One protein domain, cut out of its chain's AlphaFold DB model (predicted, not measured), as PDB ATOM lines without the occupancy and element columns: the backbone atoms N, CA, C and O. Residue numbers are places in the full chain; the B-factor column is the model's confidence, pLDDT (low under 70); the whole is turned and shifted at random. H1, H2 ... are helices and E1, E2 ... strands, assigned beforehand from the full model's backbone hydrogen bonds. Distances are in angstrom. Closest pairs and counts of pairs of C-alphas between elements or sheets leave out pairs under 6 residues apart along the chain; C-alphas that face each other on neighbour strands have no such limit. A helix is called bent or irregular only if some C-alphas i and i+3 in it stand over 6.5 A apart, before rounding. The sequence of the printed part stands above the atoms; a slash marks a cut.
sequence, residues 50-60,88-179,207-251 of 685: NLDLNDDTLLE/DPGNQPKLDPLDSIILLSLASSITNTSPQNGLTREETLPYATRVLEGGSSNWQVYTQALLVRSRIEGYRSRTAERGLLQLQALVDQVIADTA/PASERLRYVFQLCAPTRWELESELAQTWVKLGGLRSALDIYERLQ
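What this domain is: This is residues 50 to 60, 88 to 179 and 207 to 251 of the 685 residues of the protein "Tetratricopeptide-like helical" of Macrophomina phaseolina (strain MS6) (UniProt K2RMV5). Helices H1, H2 and H3 form an up-and-down three-helix bundle, and H4, H6 and H7 carry on from H3 in a zigzag row, each helix packed beside the next. The short H5 packs at one end of H3, at residues 139 to 140, while the short strand E1 is apart from the helices. The printed part has 148 residues, with one named strand and then seven named helices, E1 H1 H2 H3 H4 H5 H6 H7; the class is mostly helix. The whole is compact, with a radius of gyration of the C-alphas of 15.5 A, and spans 46 by 40 by 32 A.

Where its parts are: The printed part begins at Asn 50, C-alpha (276.925, 290.444, 222.698). E1 is residues 58 to 60 and pairs with no named strand. H1 is residues 97 to 113, 24.2 A long, from C-alpha 97 at (271.624, 275.101, 231.071). H2, residues 118 to 132, is 21.1 A long and irregular, but only just: C-alphas 123 and 126 are 6.8 A apart. H3 is residues 139 to 153, 21.0 A. H4, residues 160 to 178, is the longest helix by residues, 27.0 A. H5 is residues 208 to 211, H6 residues 223 to 236, 20.1 A, and H7 residues 240 to 249, ending at C-alpha (301.488, 283.201, 215.988).

How they stand to each other: H3 is the hub, touching four helices. H2 and H3 form a hairpin at a shallow tilt of 27 degrees; their closest C-alphas, of Ala 128 and Ala 145, are 5.0 A apart. H1 and H2 form another hairpin, at 8 degrees, closest at the C-alphas of Ala 107 and Thr 124, 5.0 A. H1 touches H3 with residues 97 to 104 alone, running the same way; C-alphas 101 and 141 come closest, at 6.6 A. H3 and H4 form a hairpin, with the C-alphas of Ser 150 and Gly 163 closest, 4.0 A. H5 touches H3 at C-alphas 211 and 140, the closest pair, 5.1 A. H4 and H6 touch and run opposite ways at 25 degrees, closest at C-alphas 171 and 227, 6.2 A. H6 and H7 form a hairpin, closest at C-alphas 231 and 243, 4.3 A. H1 and H4 are apart, as are H4 and H7. Every O i to N i+4 pair is within hydrogen-bond range in H1, H3, H4, H6 and H7, and 8 of 11 are in H2; H5 is too short for such a pair.

The domain as a whole: The C-alphas of Asp 88 and Gln 251 are the two farthest apart, 49.4 A. Residues 61 to 87 are not printed, with 17.8 A between C-alphas 60 and 88; nor are residues 180 to 206, with 13.9 A between C-alphas 179 and 207. Of the links that are printed whole, H5 to H6 is long. The mean pLDDT of the printed part is 87.6; residues 134 to 135 are under 70.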
ATOM      1  N   ASN A  50     277.732 290.515 223.913       81.81
ATOM      2  CA  ASN A  50     276.925 290.444 222.698       81.81
ATOM      3  C   ASN A  50     277.162 291.709 221.861       81.81
ATOM      4  O   ASN A  50     277.158 292.807 222.417       81.81
ATOM      5  N   LEU A  51     277.373 291.565 220.554       81.38
ATOM      6  CA  LEU A  51     277.490 292.703 219.644       81.38
ATOM      7  C   LEU A  51     276.170 292.985 218.927       81.38
ATOM      8  O   LEU A  51     275.524 292.072 218.404       81.38
ATOM      9  N   ASP A  52     275.826 294.265 218.857       81.12
ATOM     10  CA  ASP A  52     274.691 294.755 218.081       81.12
ATOM     11  C   ASP A  52     275.033 294.742 216.583       81.12
ATOM     12  O   ASP A  52     276.168 295.019 216.178       81.12
ATOM     13  N   LEU A  53     274.054 294.394 215.750       79.50
ATOM     14  CA  LEU A  53     274.148 294.385 214.290       79.50
ATOM     15  C   LEU A  53     274.370 295.786 213.729       79.50
ATOM     16  O   LEU A  53     275.082 295.910 212.737       79.50
ATOM     17  N   ASN A  54     273.816 296.822 214.369       76.19
ATOM     18  CA  ASN A  54     274.001 298.228 213.985       76.19
ATOM     19  C   ASN A  54     273.708 298.497 212.489       76.19
ATOM     20  O   ASN A  54     274.312 299.373 211.874       76.19
ATOM     21  N   ASP A  55     272.772 297.744 211.900       79.38
ATOM     22  CA  ASP A  55     272.344 297.886 210.505       79.38
ATOM     23  C   ASP A  55     271.068 298.748 210.426       79.38
ATOM     24  O   ASP A  55     270.088 298.562 211.159       79.38
ATOM     25  N   ASP A  56     271.054 299.723 209.516       76.44
ATOM     26  CA  ASP A  56     269.932 300.658 209.366       76.44
ATOM     27  C   ASP A  56     268.680 300.026 208.741       76.44
ATOM     28  O   ASP A  56     267.590 300.602 208.787       76.44
ATOM     29  N   THR A  57     268.806 298.833 208.170       81.81
ATOM     30  CA  THR A  57     267.756 298.135 207.429       81.81
ATOM     31  C   THR A  57     267.241 296.899 208.155       81.81
ATOM     32  O   THR A  57     266.025 296.686 208.180       81.81
ATOM     33  N   LEU A  58     268.131 296.096 208.739       83.81
ATOM     34  CA  LEU A  58     267.812 294.873 209.469       83.81
ATOM     35  C   LEU A  58     267.460 295.182 210.929       83.81
ATOM     36  O   LEU A  58     267.882 296.184 211.499       83.81
ATOM     37  N   LEU A  59     266.627 294.332 211.522       81.12
ATOM     38  CA  LEU A  59     266.336 294.377 212.954       81.12
ATOM     39  C   LEU A  59     267.325 293.493 213.724       81.12
ATOM     40  O   LEU A  59     267.750 292.459 213.210       81.12
ATOM     41  N   GLU A  60     267.639 293.881 214.964       79.12
ATOM     42  CA  GLU A  60     268.462 293.079 215.888       79.12
ATOM     43  C   GLU A  60     267.793 291.747 216.245       79.12
ATOM     44  O   GLU A  60     268.438 290.697 216.243       79.12
ATOM     45  N   ASP A  88     254.679 283.590 224.790       82.31
ATOM     46  CA  ASP A  88     254.975 284.666 223.847       82.31
ATOM     47  C   ASP A  88     256.304 284.369 223.123       82.31
ATOM     48  O   ASP A  88     257.349 284.294 223.780       82.31
ATOM     49  N   PRO A  89     256.309 284.227 221.781       80.62
ATOM     50  CA  PRO A  89     257.527 284.043 220.998       80.62
ATOM     51  C   PRO A  89     258.608 285.096 221.254       80.62
ATOM     52  O   PRO A  89     259.789 284.754 221.206       80.62
ATOM     53  N   GLY A  90     258.217 286.351 221.514       77.69
ATOM     54  CA  GLY A  90     259.139 287.472 221.721       77.69
ATOM     55  C   GLY A  90     259.651 287.618 223.155       77.69
ATOM     56  O   GLY A  90     260.581 288.388 223.388       77.69
ATOM     57  N   ASN A  91     259.064 286.901 224.117       83.44
ATOM     58  CA  ASN A  91     259.410 287.014 225.532       83.44
ATOM     59  C   ASN A  91     259.259 285.666 226.254       83.44
ATOM     60  O   ASN A  91     258.322 285.434 227.022       83.44
ATOM     61  N   GLN A  92     260.192 284.755 225.978       87.50
ATOM     62  CA  GLN A  92     260.199 283.405 226.542       87.50
ATOM     63  C   GLN A  92     260.999 283.322 227.859       87.50
ATOM     64  O   GLN A  92     261.973 284.056 228.040       87.50
ATOM     65  N   PRO A  93     260.642 282.402 228.780       87.94
ATOM     66  CA  PRO A  93     261.330 282.252 230.061       87.94
ATOM     67  C   PRO A  93     262.775 281.752 229.910       87.94
ATOM     68  O   PRO A  93     263.129 281.078 228.937       87.94
ATOM     69  N   LYS A  94     263.595 282.027 230.930       86.12
ATOM     70  CA  LYS A  94     264.964 281.511 231.043       86.12
ATOM     71  C   LYS A  94     264.965 279.978 231.068       86.12
ATOM     72  O   LYS A  94     264.122 279.374 231.731       86.12
ATOM     73  N   LEU A  95     265.906 279.361 230.357       88.25
ATOM     74  CA  LEU A  95     266.061 277.905 230.311       88.25
ATOM     75  C   LEU A  95     267.122 277.426 231.302       88.25
ATOM     76  O   LEU A  95     268.105 278.124 231.560       88.25
ATOM     77  N   ASP A  96     266.952 276.201 231.798       89.81
ATOM     78  CA  ASP A  96     268.031 275.465 232.453       89.81
ATOM     79  C   ASP A  96     269.207 275.276 231.468       89.81
ATOM     80  O   ASP A  96     268.984 275.082 230.261       89.81
ATOM     81  N   PRO A  97     270.471 275.324 231.932       89.56
ATOM     82  CA  PRO A  97     271.624 275.101 231.071       89.56
ATOM     83  C   PRO A  97     271.566 273.789 230.291       89.56
ATOM     84  O   PRO A  97     271.961 273.776 229.130       89.56
ATOM     85  N   LEU A  98     271.059 272.698 230.878       90.38
ATOM     86  CA  LEU A  98     270.967 271.409 230.187       90.38
ATOM     87  C   LEU A  98     269.961 271.454 229.036       90.38
ATOM     88  O   LEU A  98     270.256 270.949 227.955       90.38
ATOM     89  N   ASP A  99     268.820 272.116 229.226       91.75
ATOM     90  CA  ASP A  99     267.822 272.293 228.165       91.75
ATOM     91  C   ASP A  99     268.371 273.175 227.035       91.75
ATOM     92  O   ASP A  99     268.184 272.882 225.853       91.75
ATOM     93  N   SER A 100     269.128 274.218 227.388       92.19
ATOM     94  CA  SER A 100     269.825 275.070 226.417       92.19
ATOM     95  C   SER A 100     270.874 274.290 225.618       92.19
ATOM     96  O   SER A 100     270.981 274.458 224.402       92.19
ATOM     97  N   ILE A 101     271.624 273.400 226.277       92.38
ATOM     98  CA  ILE A 101     272.590 272.513 225.619       92.38
ATOM     99  C   ILE A 101     271.874 271.589 224.634       92.38
ATOM    100  O   ILE A 101     272.332 271.470 223.503       92.38
ATOM    101  N   ILE A 102     270.733 271.002 225.009       92.50
ATOM    102  CA  ILE A 102     269.945 270.146 224.108       92.50
ATOM    103  C   ILE A 102     269.567 270.904 222.828       92.50
ATOM    104  O   ILE A 102     269.746 270.367 221.735       92.50
ATOM    105  N   LEU A 103     269.118 272.160 222.932       92.50
ATOM    106  CA  LEU A 103     268.800 272.982 221.756       92.50
ATOM    107  C   LEU A 103     270.024 273.212 220.852       92.50
ATOM    108  O   LEU A 103     269.928 273.052 219.634       92.50
ATOM    109  N   LEU A 104     271.184 273.541 221.426       92.25
ATOM    110  CA  LEU A 104     272.425 273.738 220.662       92.25
ATOM    111  C   LEU A 104     272.947 272.430 220.043       92.25
ATOM    112  O   LEU A 104     273.475 272.434 218.926       92.25
ATOM    113  N   SER A 105     272.783 271.303 220.736       92.06
ATOM    114  CA  SER A 105     273.127 269.972 220.234       92.06
ATOM    115  C   SER A 105     272.214 269.551 219.083       92.06
ATOM    116  O   SER A 105     272.708 268.991 218.107       92.06
ATOM    117  N   LEU A 106     270.916 269.871 219.136       92.25
ATOM    118  CA  LEU A 106     269.984 269.650 218.024       92.25
ATOM    119  C   LEU A 106     270.383 270.466 216.790       92.25
ATOM    120  O   LEU A 106     270.496 269.904 215.701       92.25
ATOM    121  N   ALA A 107     270.690 271.755 216.960       91.50
ATOM    122  CA  ALA A 107     271.165 272.603 215.866       91.50
ATOM    123  C   ALA A 107     272.461 272.060 215.234       91.50
ATOM    124  O   ALA A 107     272.617 272.036 214.010       91.50
ATOM    125  N   SER A 108     273.374 271.568 216.075       89.44
ATOM    126  CA  SER A 108     274.627 270.945 215.639       89.44
ATOM    127  C   SER A 108     274.376 269.621 214.907       89.44
ATOM    128  O   SER A 108     274.997 269.367 213.878       89.44
ATOM    129  N   SER A 109     273.430 268.799 215.378       91.44
ATOM    130  CA  SER A 109     273.020 267.557 214.710       91.44
ATOM    131  C   SER A 109     272.478 267.839 213.313       91.44
ATOM    132  O   SER A 109     272.960 267.235 212.361       91.44
ATOM    133  N   ILE A 110     271.543 268.787 213.178       90.69
ATOM    134  CA  ILE A 110     270.980 269.195 211.880       90.69
ATOM    135  C   ILE A 110     272.102 269.654 210.945       90.69
ATOM    136  O   ILE A 110     272.192 269.195 209.810       90.69
ATOM    137  N   THR A 111     273.009 270.504 211.433       87.56
ATOM    138  CA  THR A 111     274.140 271.008 210.635       87.56
ATOM    139  C   THR A 111     275.069 269.886 210.157       87.56
ATOM    140  O   THR A 111     275.584 269.957 209.044       87.56
ATOM    141  N   ASN A 112     275.271 268.849 210.973       87.56
ATOM    142  CA  ASN A 112     276.165 267.733 210.663       87.56
ATOM    143  C   ASN A 112     275.527 266.669 209.756       87.56
ATOM    144  O   ASN A 112     276.251 265.962 209.060       87.56
ATOM    145  N   THR A 113     274.199 266.523 209.773       90.19
ATOM    146  CA  THR A 113     273.485 265.507 208.976       90.19
ATOM    147  C   THR A 113     272.868 266.050 207.690       90.19
ATOM    148  O   THR A 113     272.506 265.265 206.816       90.19
ATOM    149  N   SER A 114     272.736 267.371 207.565       88.31
ATOM    150  CA  SER A 114     272.120 268.024 206.408       88.31
ATOM    151  C   SER A 114     273.170 268.606 205.451       88.31
ATOM    152  O   SER A 114     274.260 268.993 205.878       88.31
ATOM    153  N   PRO A 115     272.862 268.735 204.146       83.06
ATOM    154  CA  PRO A 115     273.737 269.423 203.201       83.06
ATOM    155  C   PRO A 115     274.047 270.863 203.641       83.06
ATOM    156  O   PRO A 115     273.193 271.550 204.212       83.06
ATOM    157  N   GLN A 116     275.249 271.354 203.325       77.50
ATOM    158  CA  GLN A 116     275.659 272.735 203.606       77.50
ATOM    159  C   GLN A 116     274.949 273.730 202.670       77.50
ATOM    160  O   GLN A 116     275.523 274.235 201.708       77.50
ATOM    161  N   ASN A 117     273.682 274.023 202.958       80.38
ATOM    162  CA  ASN A 117     272.835 274.959 202.220       80.38
ATOM    163  C   ASN A 117     272.453 276.152 203.120       80.38
ATOM    164  O   ASN A 117     272.450 276.051 204.348       80.38
ATOM    165  N   GLY A 118     272.111 277.295 202.518       83.00
ATOM    166  CA  GLY A 118     271.507 278.424 203.227       83.00
ATOM    167  C   GLY A 118     270.243 278.038 204.003       83.00
ATOM    168  O   GLY A 118     270.062 278.527 205.109       83.00
ATOM    169  N   LEU A 119     269.429 277.103 203.495       87.19
ATOM    170  CA  LEU A 119     268.232 276.615 204.197       87.19
ATOM    171  C   LEU A 119     268.556 275.972 205.554       87.19
ATOM    172  O   LEU A 119     267.926 276.313 206.550       87.19
ATOM    173  N   THR A 120     269.587 275.127 205.621       89.75
ATOM    174  CA  THR A 120     270.056 274.503 206.871       89.75
ATOM    175  C   THR A 120     270.469 275.560 207.902       89.75
ATOM    176  O   THR A 120     270.247 275.404 209.101       89.75
ATOM    177  N   ARG A 121     271.049 276.678 207.447       90.31
ATOM    178  CA  ARG A 121     271.428 277.806 208.314       90.31
ATOM    179  C   ARG A 121     270.205 278.573 208.823       90.31
ATOM    180  O   ARG A 121     270.166 278.937 209.993       90.31
ATOM    181  N   GLU A 122     269.196 278.784 207.974       88.44
ATOM    182  CA  GLU A 122     267.917 279.378 208.398       88.44
ATOM    183  C   GLU A 122     267.168 278.503 209.405       88.44
ATOM    184  O   GLU A 122     266.501 279.034 210.290       88.44
ATOM    185  N   GLU A 123     267.272 277.182 209.272       90.81
ATOM    186  CA  GLU A 123     266.636 276.220 210.174       90.81
ATOM    187  C   GLU A 123     267.297 276.193 211.557       90.81
ATOM    188  O   GLU A 123     266.621 276.084 212.577       90.81
ATOM    189  N   THR A 124     268.625 276.307 211.600       92.25
ATOM    190  CA  THR A 124     269.420 276.149 212.828       92.25
ATOM    191  C   THR A 124     269.578 277.443 213.626       92.25
ATOM    192  O   THR A 124     269.710 277.389 214.850       92.25
ATOM    193  N   LEU A 125     269.501 278.611 212.977       91.56
ATOM    194  CA  LEU A 125     269.629 279.917 213.636       91.56
ATOM    195  C   LEU A 125     268.639 280.124 214.804       91.56
ATOM    196  O   LEU A 125     269.095 280.543 215.869       91.56
ATOM    197  N   PRO A 126     267.334 279.793 214.690       91.69
ATOM    198  CA  PRO A 126     266.368 279.985 215.775       91.69
ATOM    199  C   PRO A 126     266.707 279.246 217.072       91.69
ATOM    200  O   PRO A 126     266.326 279.714 218.141       91.69
ATOM    201  N   TYR A 127     267.445 278.133 217.012       92.81
ATOM    202  CA  TYR A 127     267.895 277.418 218.212       92.81
ATOM    203  C   TYR A 127     268.928 278.236 218.991       92.81
ATOM    204  O   TYR A 127     268.806 278.387 220.204       92.81
ATOM    205  N   ALA A 128     269.920 278.809 218.297       92.06
ATOM    206  CA  ALA A 128     270.904 279.694 218.916       92.06
ATOM    207  C   ALA A 128     270.242 280.985 219.412       92.06
ATOM    208  O   ALA A 128     270.478 281.399 220.545       92.06
ATOM    209  N   THR A 129     269.354 281.576 218.606       90.56
ATOM    210  CA  THR A 129     268.568 282.751 218.999       90.56
ATOM    211  C   THR A 129     267.753 282.479 220.258       90.56
ATOM    212  O   THR A 129     267.793 283.296 221.165       90.56
ATOM    213  N   ARG A 130     267.105 281.314 220.390       90.12
ATOM    214  CA  ARG A 130     266.332 280.962 221.591       90.12
ATOM    215  C   ARG A 130     267.181 280.872 222.861       90.12
ATOM    216  O   ARG A 130     266.681 281.171 223.940       90.12
ATOM    217  N   VAL A 131     268.437 280.443 222.761       90.25
ATOM    218  CA  VAL A 131     269.349 280.389 223.919       90.25
ATOM    219  C   VAL A 131     269.860 281.789 224.293       90.25
ATOM    220  O   VAL A 131     270.123 282.064 225.463       90.25
ATOM    221  N   LEU A 132     269.972 282.689 223.312       88.38
ATOM    222  CA  LEU A 132     270.396 284.077 223.516       88.38
ATOM    223  C   LEU A 132     269.245 284.962 224.032       88.38
ATOM    224  O   LEU A 132     269.410 285.678 225.020       88.38
ATOM    225  N   GLU A 133     268.073 284.887 223.400       80.69
ATOM    226  CA  GLU A 133     266.839 285.596 223.756       80.69
ATOM    227  C   GLU A 133     266.160 284.892 224.946       80.69
ATOM    228  O   GLU A 133     265.601 283.804 224.826       80.69
ATOM    229  N   GLY A 134     266.259 285.502 226.130       68.06
ATOM    230  CA  GLY A 134     265.835 284.920 227.415       68.06
ATOM    231  C   GLY A 134     267.003 284.587 228.351       68.06
ATOM    232  O   GLY A 134     266.792 284.433 229.552       68.06
ATOM    233  N   GLY A 135     268.232 284.568 227.816       65.50
ATOM    234  CA  GLY A 135     269.480 284.352 228.546       65.50
ATOM    235  C   GLY A 135     269.703 282.897 228.967       65.50
ATOM    236  O   GLY A 135     268.834 282.248 229.539       65.50
ATOM    237  N   SER A 136     270.908 282.378 228.741       70.31
ATOM    238  CA  SER A 136     271.370 281.164 229.424       70.31
ATOM    239  C   SER A 136     271.782 281.510 230.856       70.31
ATOM    240  O   SER A 136     272.279 282.608 231.094       70.31
ATOM    241  N   SER A 137     271.620 280.585 231.807       70.75
ATOM    242  CA  SER A 137     272.105 280.772 233.186       70.75
ATOM    243  C   SER A 137     273.575 280.396 233.395       70.75
ATOM    244  O   SER A 137     274.007 280.194 234.528       70.75
ATOM    245  N   ASN A 138     274.317 280.166 232.312       86.88
ATOM    246  CA  ASN A 138     275.717 279.773 232.373       86.88
ATOM    247  C   ASN A 138     276.514 280.391 231.225       86.88
ATOM    248  O   ASN A 138     276.109 280.306 230.056       86.88
ATOM    249  N   TRP A 139     277.685 280.918 231.581       86.69
ATOM    250  CA  TRP A 139     278.633 281.552 230.671       86.69
ATOM    251  C   TRP A 139     279.000 280.676 229.460       86.69
ATOM    252  O   TRP A 139     278.914 281.131 228.324       86.69
ATOM    253  N   GLN A 140     279.342 279.395 229.663       87.00
ATOM    254  CA  GLN A 140     279.831 278.511 228.593       87.00
ATOM    255  C   GLN A 140     278.757 278.218 227.540       87.00
ATOM    256  O   GLN A 140     279.027 278.225 226.338       87.00
ATOM    257  N   VAL A 141     277.524 277.993 227.993       90.00
ATOM    258  CA  VAL A 141     276.367 277.773 227.118       90.00
ATOM    259  C   VAL A 141     276.076 279.025 226.285       90.00
ATOM    260  O   VAL A 141     275.820 278.922 225.085       90.00
ATOM    261  N   TYR A 142     276.165 280.211 226.895       88.88
ATOM    262  CA  TYR A 142     275.963 281.477 226.190       88.88
ATOM    263  C   TYR A 142     277.063 281.735 225.148       88.88
ATOM    264  O   TYR A 142     276.759 282.073 224.003       88.88
ATOM    265  N   THR A 143     278.330 281.493 225.504       88.94
ATOM    266  CA  THR A 143     279.479 281.546 224.583       88.94
ATOM    267  C   THR A 143     279.265 280.648 223.368       88.94
ATOM    268  O   THR A 143     279.452 281.089 222.232       88.94
ATOM    269  N   GLN A 144     278.814 279.408 223.579       90.06
ATOM    270  CA  GLN A 144     278.542 278.488 222.476       90.06
ATOM    271  C   GLN A 144     277.396 278.984 221.585       90.06
ATOM    272  O   GLN A 144     277.488 278.885 220.363       90.06
ATOM    273  N   ALA A 145     276.328 279.539 222.162       91.88
ATOM    274  CA  ALA A 145     275.222 280.090 221.382       91.88
ATOM    275  C   ALA A 145     275.667 281.280 220.512       91.88
ATOM    276  O   ALA A 145     275.317 281.345 219.330       91.88
ATOM    277  N   LEU A 146     276.500 282.178 221.056       90.88
ATOM    278  CA  LEU A 146     277.105 283.274 220.293       90.88
ATOM    279  C   LEU A 146     277.998 282.761 219.159       90.88
ATOM    280  O   LEU A 146     277.943 283.313 218.061       90.88
ATOM    281  N   LEU A 147     278.775 281.702 219.402       91.50
ATOM    282  CA  LEU A 147     279.623 281.071 218.393       91.50
ATOM    283  C   LEU A 147     278.804 280.429 217.262       91.50
ATOM    284  O   LEU A 147     279.134 280.568 216.087       91.50
ATOM    285  N   VAL A 148     277.710 279.733 217.588       91.62
ATOM    286  CA  VAL A 148     276.809 279.165 216.569       91.62
ATOM    287  C   VAL A 148     276.199 280.281 215.721       91.62
ATOM    288  O   VAL A 148     276.184 280.189 214.492       91.62
ATOM    289  N   ARG A 149     275.746 281.367 216.356       91.62
ATOM    290  CA  ARG A 149     275.177 282.514 215.648       91.62
ATOM    291  C   ARG A 149     276.210 283.217 214.761       91.62
ATOM    292  O   ARG A 149     275.910 283.485 213.600       91.62
ATOM    293  N   SER A 150     277.421 283.473 215.263       92.06
ATOM    294  CA  SER A 150     278.483 284.137 214.493       92.06
ATOM    295  C   SER A 150     278.868 283.343 213.242       92.06
ATOM    296  O   SER A 150     278.991 283.921 212.161       92.06
ATOM    297  N   ARG A 151     278.950 282.011 213.357       91.12
ATOM    298  CA  ARG A 151     279.173 281.096 212.226       91.12
ATOM    299  C   ARG A 151     278.087 281.205 211.165       91.12
ATOM    300  O   ARG A 151     278.400 281.261 209.980       91.12
ATOM    301  N   ILE A 152     276.819 281.230 211.571       90.62
ATOM    302  CA  ILE A 152     275.687 281.323 210.640       90.62
ATOM    303  C   ILE A 152     275.678 282.681 209.928       90.62
ATOM    304  O   ILE A 152     275.522 282.749 208.706       90.62
ATOM    305  N   GLU A 153     275.890 283.758 210.674       90.06
ATOM    306  CA  GLU A 153     275.853 285.125 210.157       90.06
ATOM    307  C   GLU A 153     277.018 285.475 209.243       90.06
ATOM    308  O   GLU A 153     276.837 286.278 208.325       90.06
ATOM    309  N   GLY A 154     278.169 284.823 209.432       87.88
ATOM    310  CA  GLY A 154     279.344 284.948 208.569       87.88
ATOM    311  C   GLY A 154     279.082 284.634 207.090       87.88
ATOM    312  O   GLY A 154     279.836 285.078 206.230       87.88
ATOM    313  N   TYR A 155     278.005 283.909 206.760       87.19
ATOM    314  CA  TYR A 155     277.647 283.573 205.374       87.19
ATOM    315  C   TYR A 155     276.760 284.611 204.677       87.19
ATOM    316  O   TYR A 155     276.561 284.530 203.463       87.19
ATOM    317  N   ARG A 156     276.187 285.563 205.414       86.06
ATOM    318  CA  ARG A 156     275.269 286.574 204.877       86.06
ATOM    319  C   ARG A 156     275.981 287.915 204.816       86.06
ATOM    320  O   ARG A 156     276.388 288.433 205.845       86.06
ATOM    321  N   SER A 157     276.050 288.519 203.632       85.50
ATOM    322  CA  SER A 157     276.801 289.764 203.402       85.50
ATOM    323  C   SER A 157     276.503 290.877 204.414       85.50
ATOM    324  O   SER A 157     277.432 291.500 204.907       85.50
ATOM    325  N   ARG A 158     275.229 291.091 204.775       87.12
ATOM    326  CA  ARG A 158     274.822 292.143 205.728       87.12
ATOM    327  C   ARG A 158     275.073 291.824 207.203       87.12
ATOM    328  O   ARG A 158     275.058 292.729 208.019       87.12
ATOM    329  N   THR A 159     275.271 290.558 207.564       89.69
ATOM    330  CA  THR A 159     275.538 290.150 208.958       89.69
ATOM    331  C   THR A 159     276.962 289.632 209.151       89.69
ATOM    332  O   THR A 159     277.360 289.353 210.277       89.69
ATOM    333  N   ALA A 160     277.741 289.504 208.072       90.19
ATOM    334  CA  ALA A 160     279.068 288.905 208.094       90.19
ATOM    335  C   ALA A 160     280.053 289.692 208.965       90.19
ATOM    336  O   ALA A 160     280.832 289.084 209.694       90.19
ATOM    337  N   GLU A 161     279.978 291.025 208.944       88.81
ATOM    338  CA  GLU A 161     280.814 291.882 209.791       88.81
ATOM    339  C   GLU A 161     280.501 291.679 211.273       88.81
ATOM    340  O   GLU A 161     281.418 291.449 212.062       88.81
ATOM    341  N   ARG A 162     279.214 291.659 211.659       89.88
ATOM    342  CA  ARG A 162     278.839 291.332 213.040       89.88
ATOM    343  C   ARG A 162     279.315 289.934 213.418       89.88
ATOM    344  O   ARG A 162     279.885 289.770 214.493       89.88
ATOM    345  N   GLY A 163     279.101 288.940 212.556       91.38
ATOM    346  CA  GLY A 163     279.555 287.570 212.795       91.38
ATOM    347  C   GLY A 163     281.061 287.508 213.070       91.38
ATOM    348  O   GLY A 163     281.478 286.938 214.078       91.38
ATOM    349  N   LEU A 164     281.873 288.165 212.236       92.06
ATOM    350  CA  LEU A 164     283.321 288.264 212.424       92.06
ATOM    351  C   LEU A 164     283.682 288.944 213.750       92.06
ATOM    352  O   LEU A 164     284.478 288.401 214.512       92.06
ATOM    353  N   LEU A 165     283.117 290.119 214.037       90.69
ATOM    354  CA  LEU A 165     283.445 290.865 215.255       90.69
ATOM    355  C   LEU A 165     282.998 290.118 216.514       90.69
ATOM    356  O   LEU A 165     283.682 290.161 217.533       90.69
ATOM    357  N   GLN A 166     281.883 289.389 216.442       90.81
ATOM    358  CA  GLN A 166     281.418 288.555 217.542       90.81
ATOM    359  C   GLN A 166     282.398 287.407 217.784       90.81
ATOM    360  O   GLN A 166     282.730 287.133 218.933       90.81
ATOM    361  N   LEU A 167     282.889 286.762 216.721       91.69
ATOM    362  CA  LEU A 167     283.923 285.732 216.822       91.69
ATOM    363  C   LEU A 167     285.236 286.301 217.381       91.69
ATOM    364  O   LEU A 167     285.827 285.685 218.264       91.69
ATOM    365  N   GLN A 168     285.655 287.489 216.931       90.38
ATOM    366  CA  GLN A 168     286.822 288.203 217.459       90.38
ATOM    367  C   GLN A 168     286.684 288.443 218.968       90.38
ATOM    368  O   GLN A 168     287.589 288.096 219.718       90.38
ATOM    369  N   ALA A 169     285.535 288.954 219.424       87.94
ATOM    370  CA  ALA A 169     285.277 289.197 220.843       87.94
ATOM    371  C   ALA A 169     285.365 287.909 221.680       87.94
ATOM    372  O   ALA A 169     285.961 287.908 222.753       87.94
ATOM    373  N   LEU A 170     284.807 286.801 221.176       88.44
ATOM    374  CA  LEU A 170     284.882 285.500 221.850       88.44
ATOM    375  C   LEU A 170     286.322 284.979 221.940       88.44
ATOM    376  O   LEU A 170     286.724 284.463 222.982       88.44
ATOM    377  N   VAL A 171     287.105 285.116 220.868       88.62
ATOM    378  CA  VAL A 171     288.520 284.718 220.843       88.62
ATOM    379  C   VAL A 171     289.339 285.552 221.822       88.62
ATOM    380  O   VAL A 171     290.067 284.985 222.634       88.62
ATOM    381  N   ASP A 172     289.192 286.875 221.784       85.44
ATOM    382  CA  ASP A 172     289.925 287.791 222.659       85.44
ATOM    383  C   ASP A 172     289.610 287.509 224.137       85.44
ATOM    384  O   ASP A 172     290.521 287.489 224.968       85.44
ATOM    385  N   GLN A 173     288.348 287.185 224.451       82.56
ATOM    386  CA  GLN A 173     287.931 286.744 225.784       82.56
ATOM    387  C   GLN A 173     288.637 285.455 226.212       82.56
ATOM    388  O   GLN A 173     289.213 285.394 227.298       82.56
ATOM    389  N   VAL A 174     288.640 284.422 225.362       82.25
ATOM    390  CA  VAL A 174     289.304 283.145 225.670       82.25
ATOM    391  C   VAL A 174     290.812 283.337 225.843       82.25
ATOM    392  O   VAL A 174     291.412 282.708 226.717       82.25
ATOM    393  N   ILE A 175     291.442 284.207 225.050       81.88
ATOM    394  CA  ILE A 175     292.863 284.545 225.192       81.88
ATOM    395  C   ILE A 175     293.120 285.198 226.552       81.88
ATOM    396  O   ILE A 175     294.007 284.734 227.271       81.88
ATOM    397  N   ALA A 176     292.343 286.221 226.917       80.31
ATOM    398  CA  ALA A 176     292.475 286.913 228.198       80.31
ATOM    399  C   ALA A 176     292.305 285.944 229.380       80.31
ATOM    400  O   ALA A 176     293.157 285.873 230.263       80.31
ATOM    401  N   ASP A 177     291.272 285.106 229.328       76.94
ATOM    402  CA  ASP A 177     290.925 284.159 230.386       76.94
ATOM    403  C   ASP A 177     291.904 282.977 230.541       76.94
ATOM    404  O   ASP A 177     291.833 282.240 231.533       76.94
ATOM    405  N   THR A 178     292.757 282.723 229.541       75.00
ATOM    406  CA  THR A 178     293.717 281.599 229.526       75.00
ATOM    407  C   THR A 178     295.173 282.033 229.651       75.00
ATOM    408  O   THR A 178     296.021 281.187 229.924       75.00
ATOM    409  N   ALA A 179     295.487 283.322 229.482       70.44
ATOM    410  CA  ALA A 179     296.855 283.834 229.574       70.44
ATOM    411  C   ALA A 179     297.432 283.841 231.011       70.44
ATOM    412  O   ALA A 179     298.651 283.853 231.162       70.44
ATOM    413  N   PRO A 207     284.388 282.592 236.502       82.56
ATOM    414  CA  PRO A 207     285.361 281.707 237.133       82.56
ATOM    415  C   PRO A 207     285.500 280.397 236.346       82.56
ATOM    416  O   PRO A 207     284.547 279.899 235.743       82.56
ATOM    417  N   ALA A 208     286.692 279.792 236.384       83.00
ATOM    418  CA  ALA A 208     286.980 278.569 235.629       83.00
ATOM    419  C   ALA A 208     285.996 277.421 235.934       83.00
ATOM    420  O   ALA A 208     285.648 276.653 235.040       83.00
ATOM    421  N   SER A 209     285.496 277.332 237.172       84.38
ATOM    422  CA  SER A 209     284.473 276.359 237.572       84.38
ATOM    423  C   SER A 209     283.160 276.512 236.802       84.38
ATOM    424  O   SER A 209     282.501 275.514 236.525       84.38
ATOM    425  N   GLU A 210     282.783 277.738 236.444       83.50
ATOM    426  CA  GLU A 210     281.582 278.018 235.665       83.50
ATOM    427  C   GLU A 210     281.821 277.823 234.164       83.50
ATOM    428  O   GLU A 210     280.985 277.220 233.488       83.50
ATOM    429  N   ARG A 211     282.986 278.262 233.664       84.31
ATOM    430  CA  ARG A 211     283.384 278.120 232.253       84.31
ATOM    431  C   ARG A 211     283.594 276.674 231.816       84.31
ATOM    432  O   ARG A 211     283.468 276.385 230.632       84.31
ATOM    433  N   LEU A 212     283.942 275.784 232.746       85.12
ATOM    434  CA  LEU A 212     284.209 274.368 232.468       85.12
ATOM    435  C   LEU A 212     283.071 273.437 232.901       85.12
ATOM    436  O   LEU A 212     283.161 272.229 232.678       85.12
ATOM    437  N   ARG A 213     281.999 273.968 233.507       88.44
ATOM    438  CA  ARG A 213     280.913 273.164 234.094       88.44
ATOM    439  C   ARG A 213     280.274 272.194 233.097       88.44
ATOM    440  O   ARG A 213     279.900 271.095 233.499       88.44
ATOM    441  N   TYR A 214     280.158 272.595 231.830       89.94
ATOM    442  CA  TYR A 214     279.486 271.831 230.778       89.94
ATOM    443  C   TYR A 214     280.418 271.437 229.624       89.94
ATOM    444  O   TYR A 214     279.962 271.147 228.519       89.94
ATOM    445  N   VAL A 215     281.733 271.404 229.867       85.56
ATOM    446  CA  VAL A 215     282.755 271.177 228.830       85.56
ATOM    447  C   VAL A 215     282.641 269.833 228.112       85.56
ATOM    448  O   VAL A 215     283.069 269.725 226.973       85.56
ATOM    449  N   PHE A 216     282.050 268.816 228.743       85.56
ATOM    450  CA  PHE A 216     281.842 267.510 228.110       85.56
ATOM    451  C   PHE A 216     280.493 267.398 227.396       85.56
ATOM    452  O   PHE A 216     280.344 266.573 226.501       85.56
ATOM    453  N   GLN A 217     279.501 268.195 227.803       89.88
ATOM    454  CA  GLN A 217     278.178 268.224 227.178       89.88
ATOM    455  C   GLN A 217     278.156 269.135 225.944       89.88
ATOM    456  O   GLN A 217     277.386 268.901 225.015       89.88
ATOM    457  N   LEU A 218     279.006 270.163 225.927       85.56
ATOM    458  CA  LEU A 218     279.201 271.062 224.800       85.56
ATOM    459  C   LEU A 218     280.478 270.688 224.046       85.56
ATOM    460  O   LEU A 218     281.556 270.668 224.628       85.56
ATOM    461  N   CYS A 219     280.385 270.487 222.732       79.25
ATOM    462  CA  CYS A 219     281.559 270.376 221.860       79.25
ATOM    463  C   CYS A 219     282.181 271.765 221.622       79.25
ATOM    464  O   CYS A 219     282.131 272.297 220.510       79.25
ATOM    465  N   ALA A 220     282.690 272.390 222.686       81.50
ATOM    466  CA  ALA A 220     283.354 273.683 222.605       81.50
ATOM    467  C   ALA A 220     284.718 273.522 221.904       81.50
ATOM    468  O   ALA A 220     285.486 272.633 222.284       81.50
ATOM    469  N   PRO A 221     285.033 274.351 220.894       87.88
ATOM    470  CA  PRO A 221     286.337 274.316 220.248       87.88
ATOM    471  C   PRO A 221     287.438 274.772 221.203       87.88
ATOM    472  O   PRO A 221     287.232 275.552 222.137       87.88
ATOM    473  N   THR A 222     288.638 274.297 220.927       88.75
ATOM    474  CA  THR A 222     289.855 274.716 221.613       88.75
ATOM    475  C   THR A 222     290.237 276.152 221.244       88.75
ATOM    476  O   THR A 222     289.790 276.711 220.240       88.75
ATOM    477  N   ARG A 223     291.115 276.764 222.048       88.06
ATOM    478  CA  ARG A 223     291.592 278.134 221.807       88.06
ATOM    479  C   ARG A 223     292.220 278.292 220.416       88.06
ATOM    480  O   ARG A 223     291.900 279.241 219.712       88.06
ATOM    481  N   TRP A 224     293.097 277.374 220.018       90.44
ATOM    482  CA  TRP A 224     293.779 277.442 218.722       90.44
ATOM    483  C   TRP A 224     292.818 277.222 217.550       90.44
ATOM    484  O   TRP A 224     292.959 277.890 216.530       90.44
ATOM    485  N   GLU A 225     291.811 276.355 217.696       91.88
ATOM    486  CA  GLU A 225     290.764 276.195 216.682       91.88
ATOM    487  C   GLU A 225     289.975 277.493 216.495       91.88
ATOM    488  O   GLU A 225     289.817 277.930 215.357       91.88
ATOM    489  N   LEU A 226     289.560 278.152 217.585       91.75
ATOM    490  CA  LEU A 226     288.853 279.437 217.522       91.75
ATOM    491  C   LEU A 226     289.689 280.531 216.854       91.75
ATOM    492  O   LEU A 226     289.195 281.258 215.994       91.75
ATOM    493  N   GLU A 227     290.966 280.639 217.218       93.38
ATOM    494  CA  GLU A 227     291.879 281.598 216.601       93.38
ATOM    495  C   GLU A 227     292.101 281.298 215.109       93.38
ATOM    496  O   GLU A 227     292.090 282.212 214.284       93.38
ATOM    497  N   SER A 228     292.242 280.021 214.737       94.50
ATOM    498  CA  SER A 228     292.370 279.613 213.336       94.50
ATOM    499  C   SER A 228     291.095 279.902 212.532       94.50
ATOM    500  O   SER A 228     291.175 280.370 211.397       94.50
ATOM    501  N   GLU A 229     289.914 279.694 213.123       94.50
ATOM    502  CA  GLU A 229     288.610 279.986 212.519       94.50
ATOM    503  C   GLU A 229     288.425 281.496 212.310       94.50
ATOM    504  O   GLU A 229     287.960 281.941 211.255       94.50
ATOM    505  N   LEU A 230     288.856 282.300 213.283       94.56
ATOM    506  CA  LEU A 230     288.885 283.754 213.182       94.56
ATOM    507  C   LEU A 230     289.800 284.213 212.043       94.56
ATOM    508  O   LEU A 230     289.372 285.003 211.201       94.56
ATOM    509  N   ALA A 231     291.024 283.685 211.962       95.38
ATOM    510  CA  ALA A 231     291.953 284.000 210.879       95.38
ATOM    511  C   ALA A 231     291.389 283.604 209.503       95.38
ATOM    512  O   ALA A 231     291.460 284.386 208.554       95.38
ATOM    513  N   GLN A 232     290.747 282.439 209.388       94.62
ATOM    514  CA  GLN A 232     290.068 282.019 208.157       94.62
ATOM    515  C   GLN A 232     288.933 282.972 207.771       94.62
ATOM    516  O   GLN A 232     288.749 283.269 206.589       94.62
ATOM    517  N   THR A 233     288.175 283.464 208.750       92.81
ATOM    518  CA  THR A 233     287.082 284.418 208.518       92.81
ATOM    519  C   THR A 233     287.623 285.777 208.072       92.81
ATOM    520  O   THR A 233     287.106 286.349 207.112       92.81
ATOM    521  N   TRP A 234     288.724 286.244 208.668       94.44
ATOM    522  CA  TRP A 234     289.454 287.421 208.195       94.44
ATOM    523  C   TRP A 234     289.918 287.265 206.743       94.44
ATOM    524  O   TRP A 234     289.671 288.166 205.944       94.44
ATOM    525  N   VAL A 235     290.508 286.123 206.357       94.00
ATOM    526  CA  VAL A 235     290.900 285.863 204.954       94.00
ATOM    527  C   VAL A 235     289.696 285.934 204.015       94.00
ATOM    528  O   VAL A 235     289.777 286.592 202.979       94.00
ATOM    529  N   LYS A 236     288.569 285.301 204.371       91.19
ATOM    530  CA  LYS A 236     287.341 285.315 203.553       91.19
ATOM    531  C   LYS A 236     286.797 286.727 203.320       91.19
ATOM    532  O   LYS A 236     286.234 286.983 202.261       91.19
ATOM    533  N   LEU A 237     286.978 287.625 204.287       90.31
ATOM    534  CA  LEU A 237     286.571 289.032 204.210       90.31
ATOM    535  C   LEU A 237     287.677 289.959 203.671       90.31
ATOM    536  O   LEU A 237     287.495 291.171 203.626       90.31
ATOM    537  N   GLY A 238     288.824 289.412 203.250       91.25
ATOM    538  CA  GLY A 238     289.944 290.174 202.687       91.25
ATOM    539  C   GLY A 238     290.888 290.815 203.715       91.25
ATOM    540  O   GLY A 238     291.841 291.491 203.335       91.25
ATOM    541  N   GLY A 239     290.689 290.579 205.015       92.56
ATOM    542  CA  GLY A 239     291.551 291.039 206.109       92.56
ATOM    543  C   GLY A 239     292.851 290.240 206.249       92.56
ATOM    544  O   GLY A 239     293.130 289.673 207.303       92.56
ATOM    545  N   LEU A 240     293.662 290.187 205.188       93.50
ATOM    546  CA  LEU A 240     294.854 289.328 205.111       93.50
ATOM    547  C   LEU A 240     295.925 289.650 206.161       93.50
ATOM    548  O   LEU A 240     296.610 288.741 206.611       93.50
ATOM    549  N   ARG A 241     296.071 290.916 206.574       91.50
ATOM    550  CA  ARG A 241     297.063 291.308 207.592       91.50
ATOM    551  C   ARG A 241     296.711 290.755 208.974       91.50
ATOM    552  O   ARG A 241     297.550 290.125 209.599       91.50
ATOM    553  N   SER A 242     295.466 290.939 209.411       91.62
ATOM    554  CA  SER A 242     294.984 290.409 210.693       91.62
ATOM    555  C   SER A 242     295.036 288.882 210.719       91.62
ATOM    556  O   SER A 242     295.422 288.294 211.724       91.62
ATOM    557  N   ALA A 243     294.702 288.235 209.597       95.12
ATOM    558  CA  ALA A 243     294.842 286.791 209.466       95.12
ATOM    559  C   ALA A 243     296.309 286.335 209.530       95.12
ATOM    560  O   ALA A 243     296.608 285.370 210.227       95.12
ATOM    561  N   LEU A 244     297.214 287.033 208.835       94.19
ATOM    562  CA  LEU A 244     298.648 286.740 208.821       94.19
ATOM    563  C   LEU A 244     299.237 286.762 210.235       94.19
ATOM    564  O   LEU A 244     299.881 285.791 210.617       94.19
ATOM    565  N   ASP A 245     298.952 287.803 211.021       92.06
ATOM    566  CA  ASP A 245     299.458 287.932 212.395       92.06
ATOM    567  C   ASP A 245     299.004 286.748 213.279       92.06
ATOM    568  O   ASP A 245     299.769 286.223 214.092       92.06
ATOM    569  N   ILE A 246     297.760 286.282 213.100       92.31
ATOM    570  CA  ILE A 246     297.241 285.103 213.809       92.31
ATOM    571  C   ILE A 246     297.919 283.822 213.307       92.31
ATOM    572  O   ILE A 246     298.356 283.011 214.124       92.31
ATOM    573  N   TYR A 247     298.040 283.628 211.991       95.88
ATOM    574  CA  TYR A 247     298.663 282.431 211.422       95.88
ATOM    575  C   TYR A 247     300.150 282.314 211.764       95.88
ATOM    576  O   TYR A 247     300.608 281.207 212.035       95.88
ATOM    577  N   GLU A 248     300.899 283.421 211.801       93.38
ATOM    578  CA  GLU A 248     302.301 283.433 212.238       93.38
ATOM    579  C   GLU A 248     302.415 283.022 213.709       93.38
ATOM    580  O   GLU A 248     303.235 282.171 214.057       93.38
ATOM    581  N   ARG A 249     301.535 283.554 214.564       92.38
ATOM    582  CA  ARG A 249     301.488 283.201 215.988       92.38
ATOM    583  C   ARG A 249     301.111 281.737 216.224       92.38
ATOM    584  O   ARG A 249     301.651 281.119 217.138       92.38
ATOM    585  N   LEU A 250     300.212 281.184 215.407       92.06
ATOM    586  CA  LEU A 250     299.831 279.767 215.429       92.06
ATOM    587  C   LEU A 250     300.809 278.858 214.666       92.06
ATOM    588  O   LEU A 250     300.612 277.646 214.653       92.06
ATOM    589  N   GLN A 251     301.844 279.420 214.031       93.69
ATOM    590  CA  GLN A 251     302.812 278.697 213.198       93.69
ATOM    591  C   GLN A 251     302.165 277.898 212.049       93.69
ATOM    592  O   GLN A 251     302.662 276.854 211.626       93.69
TER     593      GLN A 251